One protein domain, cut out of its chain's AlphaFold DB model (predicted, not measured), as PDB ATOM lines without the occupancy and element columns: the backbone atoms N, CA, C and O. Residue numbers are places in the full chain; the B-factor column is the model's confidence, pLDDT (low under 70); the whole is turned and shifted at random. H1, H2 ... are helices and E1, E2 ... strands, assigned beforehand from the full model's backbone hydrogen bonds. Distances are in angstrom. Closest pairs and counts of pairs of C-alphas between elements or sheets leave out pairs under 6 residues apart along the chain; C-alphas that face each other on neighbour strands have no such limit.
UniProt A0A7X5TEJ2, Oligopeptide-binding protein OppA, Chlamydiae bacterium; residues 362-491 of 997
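This is residues 362 to 491 of the 997 residues of the protein "Oligopeptide-binding protein OppA" of Chlamydiae bacterium (UniProt A0A7X5TEJ2). A twisted sheet of four strands forms the middle layer, with the long helix H3 and the short H1 covering one face and the long helix H6 running along the strands over the other. H5 packs side by side with H6, and the four-residue H4 packs on H6 farther along it. The printed part has 130 residues with six named helices and four named strands, in the order H1 H2 H3 E1 E2 H4 H5 E3 E4 H6; the sheet's order is E1 E2 E4 E3, antiparallel, and the class is mixed. The whole is compact, with a radius of gyration of the C-alphas of 14.1 A and spans of 41 by 31 by 23 A.

H1, residues 362 to 368, is on the sheet over the edge strand E3, residues 445 to 451; their closest C-alphas, of Phe 366 and Val 450, are 6.5 A apart. H2, residues 375 to 378, is only just not on the sheet, with 4 pairs of C-alphas within 10 A. H3, residues 381 to 398, is on the same face as H1, at a height over the sheet of 9.0 A; its closest C-alpha pair with E2, residues 415 to 422, is Leu 387 and Phe 417, 6.8 A. E1, residues 405 to 412, and E2 form a hairpin, with N 408 and O 419 2.8 A apart. H4, residues 427 to 430, only grazes the sheet with residues 427 to 428. E3 and E4, residues 456 to 462, form another hairpin, with N 448 and O 459 2.8 A apart; between E2 and E4, N 418 and O 460 are 2.8 A apart. E2, H4, H5 (residues 432 to 438) and E3 make a split strand-helix-strand unit, two strands running the same way with E4 between them, and its crossover is right-handed. H6, residues 469 to 489, is on the opposite face from H3, along E2 at 3 degrees on the local plane. H5 and H6 touch at a shallow tilt of 11 degrees, opposite ways, closest at the C-alphas of Pro 434 and Ala 476, 6.0 A. H4 and H6 touch, closest at the C-alphas of Ala 430 and Ala 480, 5.9 A. Every O i to N i+4 pair is within hydrogen-bond range in H1, H3, H5 and H6; H2 and H4 are too short for one.

H1 begins at C-alpha 362, (176.063, 194.892, 254.392). H3 is 26.2 A long, E1 23.3 A, E2 23.6 A, E3 20.4 A and E4 20.2 A. H6 is 29.8 A long and ends at C-alpha 489, (157.559, 209.782, 234.111).

The C-alphas farthest apart, of Gln 381 and Lys 491, are 42.4 A apart. The printed part has no cut and no long link. Its mean pLDDT is 80.0, with values under 70 at residue 373 and residues 399 to 404, 439 to 443 and 486 to 491.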
ATOM      1  N   LEU A 362     176.102 193.565 255.014       75.00
ATOM      2  CA  LEU A 362     176.063 194.892 254.392       75.00
ATOM      3  C   LEU A 362     177.464 195.490 254.196       75.00
ATOM      4  O   LEU A 362     177.750 196.019 253.122       75.00
ATOM      5  N   ILE A 363     178.347 195.386 255.197       80.44
ATOM      6  CA  ILE A 363     179.726 195.906 255.120       80.44
ATOM      7  C   ILE A 363     180.543 195.137 254.082       80.44
ATOM      8  O   ILE A 363     181.221 195.744 253.252       80.44
ATOM      9  N   GLU A 364     180.469 193.806 254.110       75.06
ATOM     10  CA  GLU A 364     181.181 192.966 253.144       75.06
ATOM     11  C   GLU A 364     180.645 193.183 251.725       75.06
ATOM     12  O   GLU A 364     181.426 193.384 250.798       75.06
ATOM     13  N   SER A 365     179.320 193.224 251.558       72.19
ATOM     14  CA  SER A 365     178.678 193.525 250.275       72.19
ATOM     15  C   SER A 365     179.085 194.905 249.755       72.19
ATOM     16  O   SER A 365     179.403 195.051 248.577       72.19
ATOM     17  N   PHE A 366     179.144 195.921 250.617       84.50
ATOM     18  CA  PHE A 366     179.585 197.258 250.225       84.50
ATOM     19  C   PHE A 366     181.029 197.249 249.704       84.50
ATOM     20  O   PHE A 366     181.297 197.809 248.639       84.50
ATOM     21  N   PHE A 367     181.944 196.599 250.429       82.44
ATOM     22  CA  PHE A 367     183.366 196.545 250.088       82.44
ATOM     23  C   PHE A 367     183.640 195.741 248.812       82.44
ATOM     24  O   PHE A 367     184.316 196.222 247.905       82.44
ATOM     25  N   TYR A 368     183.077 194.534 248.698       77.38
ATOM     26  CA  TYR A 368     183.338 193.657 247.553       77.38
ATOM     27  C   TYR A 368     182.679 194.132 246.253       77.38
ATOM     28  O   TYR A 368     183.097 193.715 245.174       77.38
ATOM     29  N   ASN A 369     181.693 195.031 246.331       76.94
ATOM     30  CA  ASN A 369     181.087 195.666 245.161       76.94
ATOM     31  C   ASN A 369     181.859 196.903 244.658       76.94
ATOM     32  O   ASN A 369     181.386 197.553 243.724       76.94
ATOM     33  N   ILE A 370     183.013 197.251 245.248       82.81
ATOM     34  CA  ILE A 370     183.849 198.367 244.779       82.81
ATOM     35  C   ILE A 370     184.498 198.018 243.437       82.81
ATOM     36  O   ILE A 370     185.155 196.986 243.291       82.81
ATOM     37  N   VAL A 371     184.337 198.927 242.481       78.75
ATOM     38  CA  VAL A 371     184.872 198.880 241.123       78.75
ATOM     39  C   VAL A 371     185.693 200.152 240.873       78.75
ATOM     40  O   VAL A 371     185.245 201.233 241.263       78.75
ATOM     41  N   PRO A 372     186.850 200.081 240.189       71.62
ATOM     42  CA  PRO A 372     187.564 198.877 239.735       71.62
ATOM     43  C   PRO A 372     188.086 197.990 240.882       71.62
ATOM     44  O   PRO A 372     188.279 198.471 241.997       71.62
ATOM     45  N   LEU A 373     188.311 196.696 240.620       62.41
ATOM     46  CA  LEU A 373     188.694 195.698 241.639       62.41
ATOM     47  C   LEU A 373     189.989 196.084 242.372       62.41
ATOM     48  O   LEU A 373     190.141 195.847 243.567       62.41
ATOM     49  N   GLU A 374     190.914 196.739 241.677       70.44
ATOM     50  CA  GLU A 374     192.195 197.206 242.204       70.44
ATOM     51  C   GLU A 374     192.005 198.203 243.358       70.44
ATOM     52  O   GLU A 374     192.803 198.249 244.294       70.44
ATOM     53  N   LYS A 375     190.902 198.965 243.350       78.56
ATOM     54  CA  LYS A 375     190.570 199.919 244.416       78.56
ATOM     55  C   LYS A 375     190.233 199.238 245.738       78.56
ATOM     56  O   LYS A 375     190.349 199.882 246.771       78.56
ATOM     57  N   GLN A 376     189.935 197.942 245.741       77.44
ATOM     58  CA  GLN A 376     189.768 197.174 246.977       77.44
ATOM     59  C   GLN A 376     191.088 196.985 247.749       77.44
ATOM     60  O   GLN A 376     191.039 196.604 248.910       77.44
ATOM     61  N   ALA A 377     192.255 197.209 247.119       73.62
ATOM     62  CA  ALA A 377     193.581 197.133 247.769       73.62
ATOM     63  C   ALA A 377     194.239 198.498 247.987       73.62
ATOM     64  O   ALA A 377     195.135 198.625 248.820       73.62
ATOM     65  N   VAL A 378     193.883 199.485 247.161       80.69
ATOM     66  CA  VAL A 378     194.659 200.728 247.016       80.69
ATOM     67  C   VAL A 378     193.873 201.955 247.487       80.69
ATOM     68  O   VAL A 378     194.444 203.034 247.635       80.69
ATOM     69  N   LEU A 379     192.558 201.842 247.722       84.44
ATOM     70  CA  LEU A 379     191.761 202.984 248.168       84.44
ATOM     71  C   LEU A 379     192.185 203.395 249.592       84.44
ATOM     72  O   LEU A 379     192.247 202.543 250.467       84.44
ATOM     73  N   PRO A 380     192.462 204.673 249.888       86.94
ATOM     74  CA  PRO A 380     192.834 205.065 251.246       86.94
ATOM     75  C   PRO A 380     191.719 204.782 252.269       86.94
ATOM     76  O   PRO A 380     190.536 205.005 252.000       86.94
ATOM     77  N   GLN A 381     192.089 204.326 253.469       84.25
ATOM     78  CA  GLN A 381     191.137 203.881 254.498       84.25
ATOM     79  C   GLN A 381     190.177 204.981 254.981       84.25
ATOM     80  O   GLN A 381     188.998 204.729 255.246       84.25
ATOM     81  N   ASN A 382     190.667 206.219 255.062       84.75
ATOM     82  CA  ASN A 382     189.862 207.398 255.386       84.75
ATOM     83  C   ASN A 382     188.801 207.679 254.307       84.75
ATOM     84  O   ASN A 382     187.670 208.035 254.633       84.75
ATOM     85  N   VAL A 383     189.140 207.469 253.034       88.81
ATOM     86  CA  VAL A 383     188.237 207.663 251.892       88.81
ATOM     87  C   VAL A 383     187.159 206.586 251.862       88.81
ATOM     88  O   VAL A 383     185.976 206.908 251.750       88.81
ATOM     89  N   LEU A 384     187.551 205.319 252.021       89.25
ATOM     90  CA  LEU A 384     186.625 204.187 252.086       89.25
ATOM     91  C   LEU A 384     185.617 204.355 253.231       89.25
ATOM     92  O   LEU A 384     184.407 204.230 253.026       89.25
ATOM     93  N   SER A 385     186.111 204.714 254.419       89.12
ATOM     94  CA  SER A 385     185.260 204.974 255.580       89.12
ATOM     95  C   SER A 385     184.277 206.113 255.328       89.12
ATOM     96  O   SER A 385     183.092 205.982 255.626       89.12
ATOM     97  N   LYS A 386     184.733 207.212 254.716       90.56
ATOM     98  CA  LYS A 386     183.872 208.364 254.440       90.56
ATOM     99  C   LYS A 386     182.791 208.059 253.398       90.56
ATOM    100  O   LYS A 386     181.645 208.466 253.586       90.56
ATOM    101  N   LEU A 387     183.126 207.304 252.349       91.44
ATOM    102  CA  LEU A 387     182.168 206.850 251.335       91.44
ATOM    103  C   LEU A 387     181.048 206.004 251.966       91.44
ATOM    104  O   LEU A 387     179.875 206.202 251.655       91.44
ATOM    105  N   PHE A 388     181.398 205.114 252.900       91.88
ATOM    106  CA  PHE A 388     180.425 204.300 253.629       91.88
ATOM    107  C   PHE A 388     179.572 205.113 254.614       91.88
ATOM    108  O   PHE A 388     178.363 204.899 254.700       91.88
ATOM    109  N   SER A 389     180.155 206.090 255.319       89.94
ATOM    110  CA  SER A 389     179.388 206.996 256.186       89.94
ATOM    111  C   SER A 389     178.315 207.758 255.407       89.94
ATOM    112  O   SER A 389     177.165 207.785 255.841       89.94
ATOM    113  N   TYR A 390     178.649 208.304 254.231       91.25
ATOM    114  CA  TYR A 390     177.666 208.995 253.393       91.25
ATOM    115  C   TYR A 390     176.557 208.064 252.902       91.25
ATOM    116  O   TYR A 390     175.394 208.462 252.896       91.25
ATOM    117  N   PHE A 391     176.875 206.820 252.541       92.00
ATOM    118  CA  PHE A 391     175.855 205.819 252.227       92.00
ATOM    119  C   PHE A 391     174.889 205.605 253.409       92.00
ATOM    120  O   PHE A 391     173.674 205.689 253.237       92.00
ATOM    121  N   MET A 392     175.414 205.408 254.622       88.62
ATOM    122  CA  MET A 392     174.605 205.156 255.821       88.62
ATOM    123  C   MET A 392     173.742 206.352 256.243       88.62
ATOM    124  O   MET A 392     172.609 206.160 256.693       88.62
ATOM    125  N   GLU A 393     174.252 207.577 256.109       88.31
ATOM    126  CA  GLU A 393     173.489 208.807 256.357       88.31
ATOM    127  C   GLU A 393     172.291 208.908 255.400       88.31
ATOM    128  O   GLU A 393     171.151 209.062 255.841       88.31
ATOM    129  N   ASN A 394     172.531 208.709 254.103       86.88
ATOM    130  CA  ASN A 394     171.494 208.778 253.073       86.88
ATOM    131  C   ASN A 394     170.479 207.629 253.171       86.88
ATOM    132  O   ASN A 394     169.292 207.834 252.925       86.88
ATOM    133  N   LEU A 395     170.908 206.435 253.591       84.62
ATOM    134  CA  LEU A 395     170.016 205.297 253.828       84.62
ATOM    135  C   LEU A 395     169.005 205.573 254.954       84.62
ATOM    136  O   LEU A 395     167.857 205.133 254.879       84.62
ATOM    137  N   LYS A 396     169.409 206.305 256.000       82.75
ATOM    138  CA  LYS A 396     168.500 206.719 257.082       82.75
ATOM    139  C   LYS A 396     167.510 207.785 256.615       82.75
ATOM    140  O   LYS A 396     166.358 207.762 257.035       82.75
ATOM    141  N   GLU A 397     167.948 208.687 255.747       78.31
ATOM    142  CA  GLU A 397     167.143 209.805 255.251       78.31
ATOM    143  C   GLU A 397     166.060 209.369 254.255       78.31
ATOM    144  O   GLU A 397     164.940 209.879 254.322       78.31
ATOM    145  N   VAL A 398     166.328 208.355 253.419       76.44
ATOM    146  CA  VAL A 398     165.319 207.742 252.526       76.44
ATOM    147  C   VAL A 398     164.096 207.258 253.303       76.44
ATOM    148  O   VAL A 398     162.972 207.463 252.863       76.44
ATOM    149  N   LYS A 399     164.285 206.709 254.510       66.12
ATOM    150  CA  LYS A 399     163.172 206.258 255.366       66.12
ATOM    151  C   LYS A 399     162.264 207.394 255.854       66.12
ATOM    152  O   LYS A 399     161.215 207.120 256.427       66.12
ATOM    153  N   SER A 400     162.673 208.649 255.667       60.19
ATOM    154  CA  SER A 400     161.950 209.846 256.111       60.19
ATOM    155  C   SER A 400     161.415 210.725 254.974       60.19
ATOM    156  O   SER A 400     160.686 211.675 255.255       60.19
ATOM    157  N   MET A 401     161.742 210.432 253.708       59.19
ATOM    158  CA  MET A 401     161.354 211.244 252.547       59.19
ATOM    159  C   MET A 401     160.504 210.459 251.538       59.19
ATOM    160  O   MET A 401     160.819 209.324 251.203       59.19
ATOM    161  N   GLU A 402     159.485 211.105 250.961       57.62
ATOM    162  CA  GLU A 402     158.683 210.587 249.833       57.62
ATOM    163  C   GLU A 402     159.288 210.965 248.459       57.62
ATOM    164  O   GLU A 402     158.588 211.421 247.553       57.62
ATOM    165  N   THR A 403     160.608 210.852 248.275       58.72
ATOM    166  CA  THR A 403     161.267 211.203 247.002       58.72
ATOM    167  C   THR A 403     161.609 209.963 246.167       58.72
ATOM    168  O   THR A 403     162.144 208.977 246.663       58.72
ATOM    169  N   ASN A 404     161.312 210.011 244.860       69.12
ATOM    170  CA  ASN A 404     161.537 208.884 243.935       69.12
ATOM    171  C   ASN A 404     163.025 208.650 243.597       69.12
ATOM    172  O   ASN A 404     163.403 207.536 243.236       69.12
ATOM    173  N   PHE A 405     163.855 209.695 243.678       85.19
ATOM    174  CA  PHE A 405     165.308 209.635 243.491       85.19
ATOM    175  C   PHE A 405     165.985 210.898 244.044       85.19
ATOM    176  O   PHE A 405     165.334 211.934 244.188       85.19
ATOM    177  N   PHE A 406     167.296 210.836 244.292       86.88
ATOM    178  CA  PHE A 406     168.122 212.024 244.537       86.88
ATOM    179  C   PHE A 406     169.588 211.803 244.152       86.88
ATOM    180  O   PHE A 406     170.059 210.673 244.035       86.88
ATOM    181  N   LEU A 407     170.311 212.915 244.007       90.44
ATOM    182  CA  LEU A 407     171.761 212.996 243.840       90.44
ATOM    183  C   LEU A 407     172.305 213.897 244.954       90.44
ATOM    184  O   LEU A 407     171.885 215.048 245.062       90.44
ATOM    185  N   LYS A 408     173.253 213.399 245.748       90.81
ATOM    186  CA  LYS A 408     174.012 214.201 246.713       90.81
ATOM    187  C   LYS A 408     175.487 214.206 246.367       90.81
ATOM    188  O   LYS A 408     176.057 213.174 246.020       90.81
ATOM    189  N   ILE A 409     176.083 215.384 246.493       90.00
ATOM    190  CA  ILE A 409     177.486 215.645 246.202       90.00
ATOM    191  C   ILE A 409     178.118 216.222 247.464       90.00
ATOM    192  O   ILE A 409     177.594 217.180 248.028       90.00
ATOM    193  N   ASN A 410     179.228 215.635 247.900       89.94
ATOM    194  CA  ASN A 410     179.986 216.069 249.064       89.94
ATOM    195  C   ASN A 410     181.469 216.198 248.709       89.94
ATOM    196  O   ASN A 410     182.010 215.363 247.985       89.94
ATOM    197  N   HIS A 411     182.144 217.189 249.287       87.88
ATOM    198  CA  HIS A 411     183.586 217.392 249.135       87.88
ATOM    199  C   HIS A 411     184.290 217.163 250.466       87.88
ATOM    200  O   HIS A 411     183.879 217.696 251.498       87.88
ATOM    201  N   TYR A 412     185.359 216.369 250.450       87.12
ATOM    202  CA  TYR A 412     186.178 216.118 251.632       87.12
ATOM    203  C   TYR A 412     187.624 215.829 251.225       87.12
ATOM    204  O   TYR A 412     187.859 214.924 250.431       87.12
ATOM    205  N   ASP A 413     188.583 216.572 251.790       83.19
ATOM    206  CA  ASP A 413     190.027 216.369 251.569       83.19
ATOM    207  C   ASP A 413     190.417 216.376 250.074       83.19
ATOM    208  O   ASP A 413     191.015 215.423 249.570       83.19
ATOM    209  N   GLU A 414     189.970 217.420 249.359       81.88
ATOM    210  CA  GLU A 414     190.129 217.622 247.903       81.88
ATOM    211  C   GLU A 414     189.543 216.497 247.021       81.88
ATOM    212  O   GLU A 414     189.794 216.444 245.822       81.88
ATOM    213  N   LYS A 415     188.707 215.616 247.591       88.56
ATOM    214  CA  LYS A 415     188.029 214.510 246.894       88.56
ATOM    215  C   LYS A 415     186.534 214.775 246.761       88.56
ATOM    216  O   LYS A 415     185.910 215.364 247.650       88.56
ATOM    217  N   LEU A 416     185.950 214.268 245.679       88.19
ATOM    218  CA  LEU A 416     184.517 214.348 245.393       88.19
ATOM    219  C   LEU A 416     183.834 213.030 245.762       88.19
ATOM    220  O   LEU A 416     184.218 211.979 245.257       88.19
ATOM    221  N   PHE A 417     182.776 213.089 246.566       92.25
ATOM    222  CA  PHE A 417     181.913 211.960 246.909       92.25
ATOM    223  C   PHE A 417     180.516 212.182 246.337       92.25
ATOM    224  O   PHE A 417     179.912 213.235 246.541       92.25
ATOM    225  N   VAL A 418     179.980 211.173 245.659       91.69
ATOM    226  CA  VAL A 418     178.659 211.213 245.034       91.69
ATOM    227  C   VAL A 418     177.830 210.034 245.524       91.69
ATOM    228  O   VAL A 418     178.274 208.889 245.458       91.69
ATOM    229  N   VAL A 419     176.614 210.318 245.991       93.06
ATOM    230  CA  VAL A 419     175.616 209.307 246.355       93.06
ATOM    231  C   VAL A 419     174.355 209.554 245.540       93.06
ATOM    232  O   VAL A 419     173.796 210.649 245.564       93.06
ATOM    233  N   VAL A 420     173.902 208.533 244.822       91.88
ATOM    234  CA  VAL A 420     172.648 208.549 244.068       91.88
ATOM    235  C   VAL A 420     171.734 207.465 244.605       91.88
ATOM    236  O   VAL A 420     172.159 206.324 244.776       91.88
ATOM    237  N   TYR A 421     170.472 207.814 244.815       90.75
ATOM    238  CA  TYR A 421     169.415 206.883 245.191       90.75
ATOM    239  C   TYR A 421     168.312 206.877 244.133       90.75
ATOM    240  O   TYR A 421     167.957 207.936 243.615       90.75
ATOM    241  N   GLY A 422     167.740 205.703 243.858       85.38
ATOM    242  CA  GLY A 422     166.520 205.558 243.068       85.38
ATOM    243  C   GLY A 422     165.703 204.326 243.461       85.38
ATOM    244  O   GLY A 422     166.253 203.282 243.815       85.38
ATOM    245  N   ASN A 423     164.379 204.448 243.362       80.56
ATOM    246  CA  ASN A 423     163.425 203.395 243.723       80.56
ATOM    247  C   ASN A 423     163.229 202.299 242.648       80.56
ATOM    248  O   ASN A 423     162.569 201.297 242.915       80.56
ATOM    249  N   ASP A 424     163.792 202.463 241.443       72.75
ATOM    250  CA  ASP A 424     163.687 201.505 240.332       72.75
ATOM    251  C   ASP A 424     165.079 200.934 239.951       72.75
ATOM    252  O   ASP A 424     166.020 201.706 239.723       72.75
ATOM    253  N   PRO A 425     165.235 199.596 239.831       71.81
ATOM    254  CA  PRO A 425     166.513 198.950 239.500       71.81
ATOM    255  C   PRO A 425     167.137 199.372 238.158       71.81
ATOM    256  O   PRO A 425     168.346 199.213 237.963       71.81
ATOM    257  N   SER A 426     166.352 199.929 237.228       75.00
ATOM    258  CA  SER A 426     166.835 200.426 235.928       75.00
ATOM    259  C   SER A 426     167.834 201.585 236.036       75.00
ATOM    260  O   SER A 426     168.546 201.863 235.068       75.00
ATOM    261  N   LEU A 427     167.958 202.212 237.211       80.31
ATOM    262  CA  LEU A 427     168.970 203.230 237.502       80.31
ATOM    263  C   LEU A 427     170.401 202.744 237.199       80.31
ATOM    264  O   LEU A 427     171.204 203.508 236.663       80.31
ATOM    265  N   ARG A 428     170.717 201.462 237.462       79.81
ATOM    266  CA  ARG A 428     172.025 200.851 237.124       79.81
ATOM    267  C   ARG A 428     172.375 201.032 235.645       79.81
ATOM    268  O   ARG A 428     173.527 201.290 235.314       79.81
ATOM    269  N   ILE A 429     171.385 200.890 234.765       76.88
ATOM    270  CA  ILE A 429     171.566 200.990 233.312       76.88
ATOM    271  C   ILE A 429     171.778 202.450 232.916       76.88
ATOM    272  O   ILE A 429     172.682 202.743 232.139       76.88
ATOM    273  N   ALA A 430     170.994 203.367 233.485       79.19
ATOM    274  CA  ALA A 430     171.109 204.795 233.200       79.19
ATOM    275  C   ALA A 430     172.495 205.361 233.551       79.19
ATOM    276  O   ALA A 430     173.021 206.203 232.829       79.19
ATOM    277  N   LEU A 431     173.104 204.869 234.633       84.50
ATOM    278  CA  LEU A 431     174.417 205.324 235.094       84.50
ATOM    279  C   LEU A 431     175.598 204.619 234.403       84.50
ATOM    280  O   LEU A 431     176.740 205.052 234.563       84.50
ATOM    281  N   ALA A 432     175.362 203.573 233.603       77.81
ATOM    282  CA  ALA A 432     176.431 202.786 232.986       77.81
ATOM    283  C   ALA A 432     177.237 203.561 231.926       77.81
ATOM    284  O   ALA A 432     178.457 203.402 231.851       77.81
ATOM    285  N   ASP A 433     176.583 204.396 231.115       72.56
ATOM    286  CA  ASP A 433     177.235 205.136 230.025       72.56
ATOM    287  C   ASP A 433     178.112 206.301 230.516       72.56
ATOM    288  O   ASP A 433     179.266 206.392 230.071       72.56
ATOM    289  N   PRO A 434     177.663 207.140 231.480       79.94
ATOM    290  CA  PRO A 434     178.549 208.085 232.151       79.94
ATOM    291  C   PRO A 434     179.761 207.359 232.736       79.94
ATOM    292  O   PRO A 434     180.898 207.680 232.403       79.94
ATOM    293  N   LEU A 435     179.541 206.290 233.506       78.31
ATOM    294  CA  LEU A 435     180.626 205.549 234.147       78.31
ATOM    295  C   LEU A 435     181.648 205.007 233.149       78.31
ATOM    296  O   LEU A 435     182.841 205.198 233.365       78.31
ATOM    297  N   LYS A 436     181.225 204.398 232.034       73.06
ATOM    298  CA  LYS A 436     182.132 203.898 230.977       73.06
ATOM    299  C   LYS A 436     182.979 204.994 230.334       73.06
ATOM    300  O   LYS A 436     184.111 204.739 229.929       73.06
ATOM    301  N   THR A 437     182.428 206.196 230.219       72.94
ATOM    302  CA  THR A 437     183.116 207.332 229.600       72.94
ATOM    303  C   THR A 437     184.255 207.829 230.490       72.94
ATOM    304  O   THR A 437     185.362 208.047 230.001       72.94
ATOM    305  N   PHE A 438     184.018 207.920 231.802       71.19
ATOM    306  CA  PHE A 438     185.004 208.410 232.773       71.19
ATOM    307  C   PHE A 438     185.953 207.325 233.302       71.19
ATOM    308  O   PHE A 438     187.088 207.621 233.662       71.19
ATOM    309  N   SER A 439     185.554 206.051 233.265       62.03
ATOM    310  CA  SER A 439     186.410 204.922 233.670       62.03
ATOM    311  C   SER A 439     187.527 204.581 232.675       62.03
ATOM    312  O   SER A 439     188.369 203.747 232.992       62.03
ATOM    313  N   ARG A 440     187.615 205.249 231.510       57.31
ATOM    314  CA  ARG A 440     188.789 205.154 230.613       57.31
ATOM    315  C   ARG A 440     190.070 205.727 231.241       57.31
ATOM    316  O   ARG A 440     191.155 205.287 230.874       57.31
ATOM    317  N   ASN A 441     189.945 206.618 232.226       57.19
ATOM    318  CA  ASN A 441     191.037 207.062 233.094       57.19
ATOM    319  C   ASN A 441     191.013 206.222 234.384       57.19
ATOM    320  O   ASN A 441     190.573 206.680 235.434       57.19
ATOM    321  N   LEU A 442     191.445 204.960 234.290       49.03
ATOM    322  CA  LEU A 442     191.317 203.907 235.321       49.03
ATOM    323  C   LEU A 442     191.904 204.247 236.718       49.03
ATOM    324  O   LEU A 442     191.721 203.482 237.664       49.03
ATOM    325  N   GLY A 443     192.606 205.373 236.873       59.31
ATOM    326  CA  GLY A 443     193.363 205.724 238.073       59.31
ATOM    327  C   GLY A 443     192.594 206.446 239.184       59.31
ATOM    328  O   GLY A 443     192.958 206.265 240.343       59.31
ATOM    329  N   ASP A 444     191.530 207.202 238.897       76.31
ATOM    330  CA  ASP A 444     191.052 208.226 239.851       76.31
ATOM    331  C   ASP A 444     189.630 208.036 240.389       76.31
ATOM    332  O   ASP A 444     189.248 208.741 241.318       76.31
ATOM    333  N   ILE A 445     188.852 207.070 239.895       85.06
ATOM    334  CA  ILE A 445     187.462 206.852 240.338       85.06
ATOM    335  C   ILE A 445     187.308 205.479 241.006       85.06
ATOM    336  O   ILE A 445     187.870 204.487 240.541       85.06
ATOM    337  N   ALA A 446     186.529 205.420 242.088       87.88
ATOM    338  CA  ALA A 446     186.049 204.181 242.700       87.88
ATOM    339  C   ALA A 446     184.544 204.288 242.985       87.88
ATOM    340  O   ALA A 446     184.092 205.302 243.512       87.88
ATOM    341  N   TYR A 447     183.757 203.266 242.654       90.56
ATOM    342  CA  TYR A 447     182.311 203.271 242.884       90.56
ATOM    343  C   TYR A 447     181.761 201.887 243.226       90.56
ATOM    344  O   TYR A 447     182.392 200.876 242.941       90.56
ATOM    345  N   ASN A 448     180.565 201.827 243.806       89.31
ATOM    346  CA  ASN A 448     179.809 200.595 243.999       89.31
ATOM    347  C   ASN A 448     178.299 200.826 243.812       89.31
ATOM    348  O   ASN A 448     177.808 201.956 243.807       89.31
ATOM    349  N   PHE A 449     177.564 199.725 243.654       86.06
ATOM    350  CA  PHE A 449     176.104 199.711 243.655       86.06
ATOM    351  C   PHE A 449     175.609 198.786 244.762       86.06
ATOM    352  O   PHE A 449     175.987 197.615 244.794       86.06
ATOM    353  N   VAL A 450     174.737 199.293 245.630       86.00
ATOM    354  CA  VAL A 450     174.220 198.571 246.795       86.00
ATOM    355  C   VAL A 450     172.698 198.550 246.735       86.00
ATOM    356  O   VAL A 450     172.053 199.596 246.716       86.00
ATOM    357  N   GLU A 451     172.121 197.352 246.679       80.19
ATOM    358  CA  GLU A 451     170.670 197.152 246.720       80.19
ATOM    359  C   GLU A 451     170.198 196.972 248.157       80.19
ATOM    360  O   GLU A 451     170.765 196.194 248.922       80.19
ATOM    361  N   THR A 452     169.142 197.697 248.504       78.62
ATOM    362  CA  THR A 452     168.501 197.672 249.822       78.62
ATOM    363  C   THR A 452     166.993 197.472 249.659       78.62
ATOM    364  O   THR A 452     166.475 197.538 248.547       78.62
ATOM    365  N   THR A 453     166.265 197.258 250.758       72.69
ATOM    366  CA  THR A 453     164.795 197.131 250.727       72.69
ATOM    367  C   THR A 453     164.084 198.382 250.217       72.69
ATOM    368  O   THR A 453     162.992 198.268 249.675       72.69
ATOM    369  N   GLU A 454     164.700 199.554 250.385       73.94
ATOM    370  CA  GLU A 454     164.124 200.842 249.989       73.94
ATOM    371  C   GLU A 454     164.410 201.179 248.517       73.94
ATOM    372  O   GLU A 454     163.664 201.918 247.885       73.94
ATOM    373  N   GLY A 455     165.484 200.629 247.943       79.69
ATOM    374  CA  GLY A 455     165.892 200.902 246.568       79.69
ATOM    375  C   GLY A 455     167.383 200.688 246.318       79.69
ATOM    376  O   GLY A 455     168.099 200.071 247.117       79.69
ATOM    377  N   LEU A 456     167.844 201.186 245.173       86.50
ATOM    378  CA  LEU A 456     169.209 201.036 244.681       86.50
ATOM    379  C   LEU A 456     170.034 202.296 244.979       86.50
ATOM    380  O   LEU A 456     169.654 203.400 244.589       86.50
ATOM    381  N   PHE A 457     171.195 202.105 245.606       91.06
ATOM    382  CA  PHE A 457     172.179 203.155 245.860       91.06
ATOM    383  C   PHE A 457     173.393 202.991 244.953       91.06
ATOM    384  O   PHE A 457     173.948 201.899 244.828       91.06
ATOM    385  N   PHE A 458     173.836 204.089 244.360       93.25
ATOM    386  CA  PHE A 458     175.115 204.210 243.675       93.25
ATOM    387  C   PHE A 458     176.012 205.144 244.485       93.25
ATOM    388  O   PHE A 458     175.649 206.296 244.719       93.25
ATOM    389  N   ASN A 459     177.173 204.649 244.918       93.62
ATOM    390  CA  ASN A 459     178.133 205.421 245.705       93.62
ATOM    391  C   ASN A 459     179.441 205.519 244.927       93.62
ATOM    392  O   ASN A 459     179.962 204.506 244.471       93.62
ATOM    393  N   CYS A 460     179.979 206.723 244.781       92.00
ATOM    394  CA  CYS A 460     181.158 206.992 243.969       92.00
ATOM    395  C   CYS A 460     182.084 207.989 244.660       92.00
ATOM    396  O   CYS A 460     181.626 208.932 245.302       92.00
ATOM    397  N   VAL A 461     183.390 207.807 244.489       90.94
ATOM    398  CA  VAL A 461     184.425 208.759 244.882       90.94
ATOM    399  C   VAL A 461     185.380 209.026 243.722       90.94
ATOM    400  O   VAL A 461     185.825 208.095 243.050       90.94
ATOM    401  N   HIS A 462     185.701 210.300 243.507       88.25
ATOM    402  CA  HIS A 462     186.771 210.753 242.623       88.25
ATOM    403  C   HIS A 462     187.943 211.250 243.479       88.25
ATOM    404  O   HIS A 462     187.783 212.160 244.292       88.25
ATOM    405  N   LEU A 463     189.113 210.633 243.310       85.25
ATOM    406  CA  LEU A 463     190.294 210.812 244.156       85.25
ATOM    407  C   LEU A 463     191.076 212.089 243.842       85.25
ATOM    408  O   LEU A 463     191.563 212.714 244.773       85.25
ATOM    409  N   ASN A 464     191.173 212.473 242.567       82.38
ATOM    410  CA  ASN A 464     191.896 213.673 242.129       82.38
ATOM    411  C   ASN A 464     191.066 214.483 241.116       82.38
ATOM    412  O   ASN A 464     191.393 214.487 239.930       82.38
ATOM    413  N   PRO A 465     189.925 215.072 241.513       76.94
ATOM    414  CA  PRO A 465     189.090 215.827 240.585       76.94
ATOM    415  C   PRO A 465     189.800 217.118 240.154       76.94
ATOM    416  O   PRO A 465     190.133 217.956 240.990       76.94
ATOM    417  N   ASP A 466     190.020 217.317 238.852       78.00
ATOM    418  CA  ASP A 466     190.317 218.655 238.337       78.00
ATOM    419  C   ASP A 466     189.007 219.427 238.129       78.00
ATOM    420  O   ASP A 466     187.973 218.865 237.770       78.00
ATOM    421  N   GLY A 467     189.037 220.745 238.344       73.69
ATOM    422  CA  GLY A 467     187.822 221.572 238.339       73.69
ATOM    423  C   GLY A 467     187.041 221.578 237.014       73.69
ATOM    424  O   GLY A 467     185.904 222.056 236.987       73.69
ATOM    425  N   TYR A 468     187.624 221.070 235.922       78.00
ATOM    426  CA  TYR A 468     186.923 220.838 234.662       78.00
ATOM    427  C   TYR A 468     186.288 219.442 234.623       78.00
ATOM    428  O   TYR A 468     185.073 219.356 234.429       78.00
ATOM    429  N   THR A 469     187.044 218.361 234.852       74.75
ATOM    430  CA  THR A 469     186.478 216.995 234.828       74.75
ATOM    431  C   THR A 469     185.407 216.777 235.888       74.75
ATOM    432  O   THR A 469     184.413 216.117 235.594       74.75
ATOM    433  N   GLU A 470     185.541 217.393 237.064       81.31
ATOM    434  CA  GLU A 470     184.540 217.331 238.129       81.31
ATOM    435  C   GLU A 470     183.177 217.838 237.641       81.31
ATOM    436  O   GLU A 470     182.153 217.168 237.791       81.31
ATOM    437  N   LYS A 471     183.170 219.000 236.977       83.88
ATOM    438  CA  LYS A 471     181.950 219.616 236.441       83.88
ATOM    439  C   LYS A 471     181.339 218.781 235.325       83.88
ATOM    440  O   LYS A 471     180.126 218.599 235.311       83.88
ATOM    441  N   VAL A 472     182.158 218.257 234.409       83.44
ATOM    442  CA  VAL A 472     181.668 217.416 233.302       83.44
ATOM    443  C   VAL A 472     181.103 216.095 233.839       83.44
ATOM    444  O   VAL A 472     180.067 215.635 233.361       83.44
ATOM    445  N   PHE A 473     181.727 215.507 234.861       84.81
ATOM    446  CA  PHE A 473     181.258 214.277 235.500       84.81
ATOM    447  C   PHE A 473     179.928 214.477 236.233       84.81
ATOM    448  O   PHE A 473     178.984 213.713 236.017       84.81
ATOM    449  N   ILE A 474     179.820 215.531 237.047       85.69
ATOM    450  CA  ILE A 474     178.574 215.879 237.742       85.69
ATOM    451  C   ILE A 474     177.457 216.157 236.730       85.69
ATOM    452  O   ILE A 474     176.355 215.630 236.894       85.69
ATOM    453  N   GLN A 475     177.742 216.913 235.666       87.88
ATOM    454  CA  GLN A 475     176.761 217.209 234.622       87.88
ATOM    455  C   GLN A 475     176.283 215.931 233.921       87.88
ATOM    456  O   GLN A 475     175.083 215.727 233.777       87.88
ATOM    457  N   ALA A 476     177.191 215.018 233.565       85.75
ATOM    458  CA  ALA A 476     176.827 213.752 232.929       85.75
ATOM    459  C   ALA A 476     175.928 212.876 233.822       85.75
ATOM    460  O   ALA A 476     175.001 212.233 233.327       85.75
ATOM    461  N   LEU A 477     176.170 212.865 235.139       87.75
ATOM    462  CA  LEU A 477     175.305 212.172 236.099       87.75
ATOM    463  C   LEU A 477     173.936 212.851 236.223       87.75
ATOM    464  O   LEU A 477     172.915 212.164 236.226       87.75
ATOM    465  N   GLN A 478     173.893 214.181 236.291       89.00
ATOM    466  CA  GLN A 478     172.643 214.945 236.338       89.00
ATOM    467  C   GLN A 478     171.806 214.759 235.068       89.00
ATOM    468  O   GLN A 478     170.594 214.559 235.166       89.00
ATOM    469  N   ASP A 479     172.436 214.746 233.895       86.50
ATOM    470  CA  ASP A 479     171.771 214.514 232.611       86.50
ATOM    471  C   ASP A 479     171.233 213.080 232.524       86.50
ATOM    472  O   ASP A 479     170.082 212.864 232.137       86.50
ATOM    473  N   ALA A 480     172.027 212.086 232.938       85.00
ATOM    474  CA  ALA A 480     171.601 210.689 232.975       85.00
ATOM    475  C   ALA A 480     170.403 210.478 233.912       85.00
ATOM    476  O   ALA A 480     169.439 209.808 233.537       85.00
ATOM    477  N   LEU A 481     170.427 211.092 235.099       86.56
ATOM    478  CA  LEU A 481     169.331 211.025 236.066       86.56
ATOM    479  C   LEU A 481     168.090 211.769 235.588       86.56
ATOM    480  O   LEU A 481     166.982 211.251 235.722       86.56
ATOM    481  N   SER A 482     168.257 212.941 234.982       81.94
ATOM    482  CA  SER A 482     167.149 213.710 234.414       81.94
ATOM    483  C   SER A 482     166.475 212.925 233.291       81.94
ATOM    484  O   SER A 482     165.263 212.728 233.335       81.94
ATOM    485  N   ASN A 483     167.254 212.360 232.364       78.44
ATOM    486  CA  ASN A 483     166.754 211.510 231.282       78.44
ATOM    487  C   ASN A 483     166.079 210.233 231.795       78.44
ATOM    488  O   ASN A 483     165.037 209.832 231.283       78.44
ATOM    489  N   TRP A 484     166.649 209.584 232.807       80.31
ATOM    490  CA  TRP A 484     166.058 208.401 233.429       80.31
ATOM    491  C   TRP A 484     164.753 208.728 234.166       80.31
ATOM    492  O   TRP A 484     163.763 208.018 234.001       80.31
ATOM    493  N   SER A 485     164.702 209.843 234.899       73.94
ATOM    494  CA  SER A 485     163.488 210.305 235.577       73.94
ATOM    495  C   SER A 485     162.391 210.725 234.594       73.94
ATOM    496  O   SER A 485     161.218 210.439 234.829       73.94
ATOM    497  N   LEU A 486     162.764 211.337 233.461       68.12
ATOM    498  CA  LEU A 486     161.861 211.626 232.349       68.12
ATOM    499  C   LEU A 486     161.305 210.327 231.772       68.12
ATOM    500  O   LEU A 486     160.094 210.205 231.672       68.12
ATOM    501  N   LYS A 487     162.149 209.319 231.522       63.41
ATOM    502  CA  LYS A 487     161.721 207.987 231.056       63.41
ATOM    503  C   LYS A 487     160.804 207.255 232.043       63.41
ATOM    504  O   LYS A 487     159.908 206.525 231.632       63.41
ATOM    505  N   LEU A 488     161.000 207.447 233.347       58.78
ATOM    506  CA  LEU A 488     160.113 206.899 234.379       58.78
ATOM    507  C   LEU A 488     158.769 207.634 234.444       58.78
ATOM    508  O   LEU A 488     157.736 206.981 234.583       58.78
ATOM    509  N   LYS A 489     158.773 208.965 234.290       55.31
ATOM    510  CA  LYS A 489     157.559 209.782 234.111       55.31
ATOM    511  C   LYS A 489     156.878 209.541 232.757       55.31
ATOM    512  O   LYS A 489     155.699 209.832 232.610       55.31
ATOM    513  N   GLU A 490     157.603 209.004 231.781       54.91
ATOM    514  CA  GLU A 490     157.115 208.659 230.446       54.91
ATOM    515  C   GLU A 490     156.374 207.328 230.376       54.91
ATOM    516  O   GLU A 490     155.792 207.078 229.325       54.91
ATOM    517  N   LYS A 491     156.333 206.503 231.439       64.00
ATOM    518  CA  LYS A 491     155.551 205.256 231.404       64.00
ATOM    519  C   LYS A 491     154.080 205.572 231.133       64.00
ATOM    520  O   LYS A 491     153.377 206.118 231.981       64.00
TER     521      LYS A 491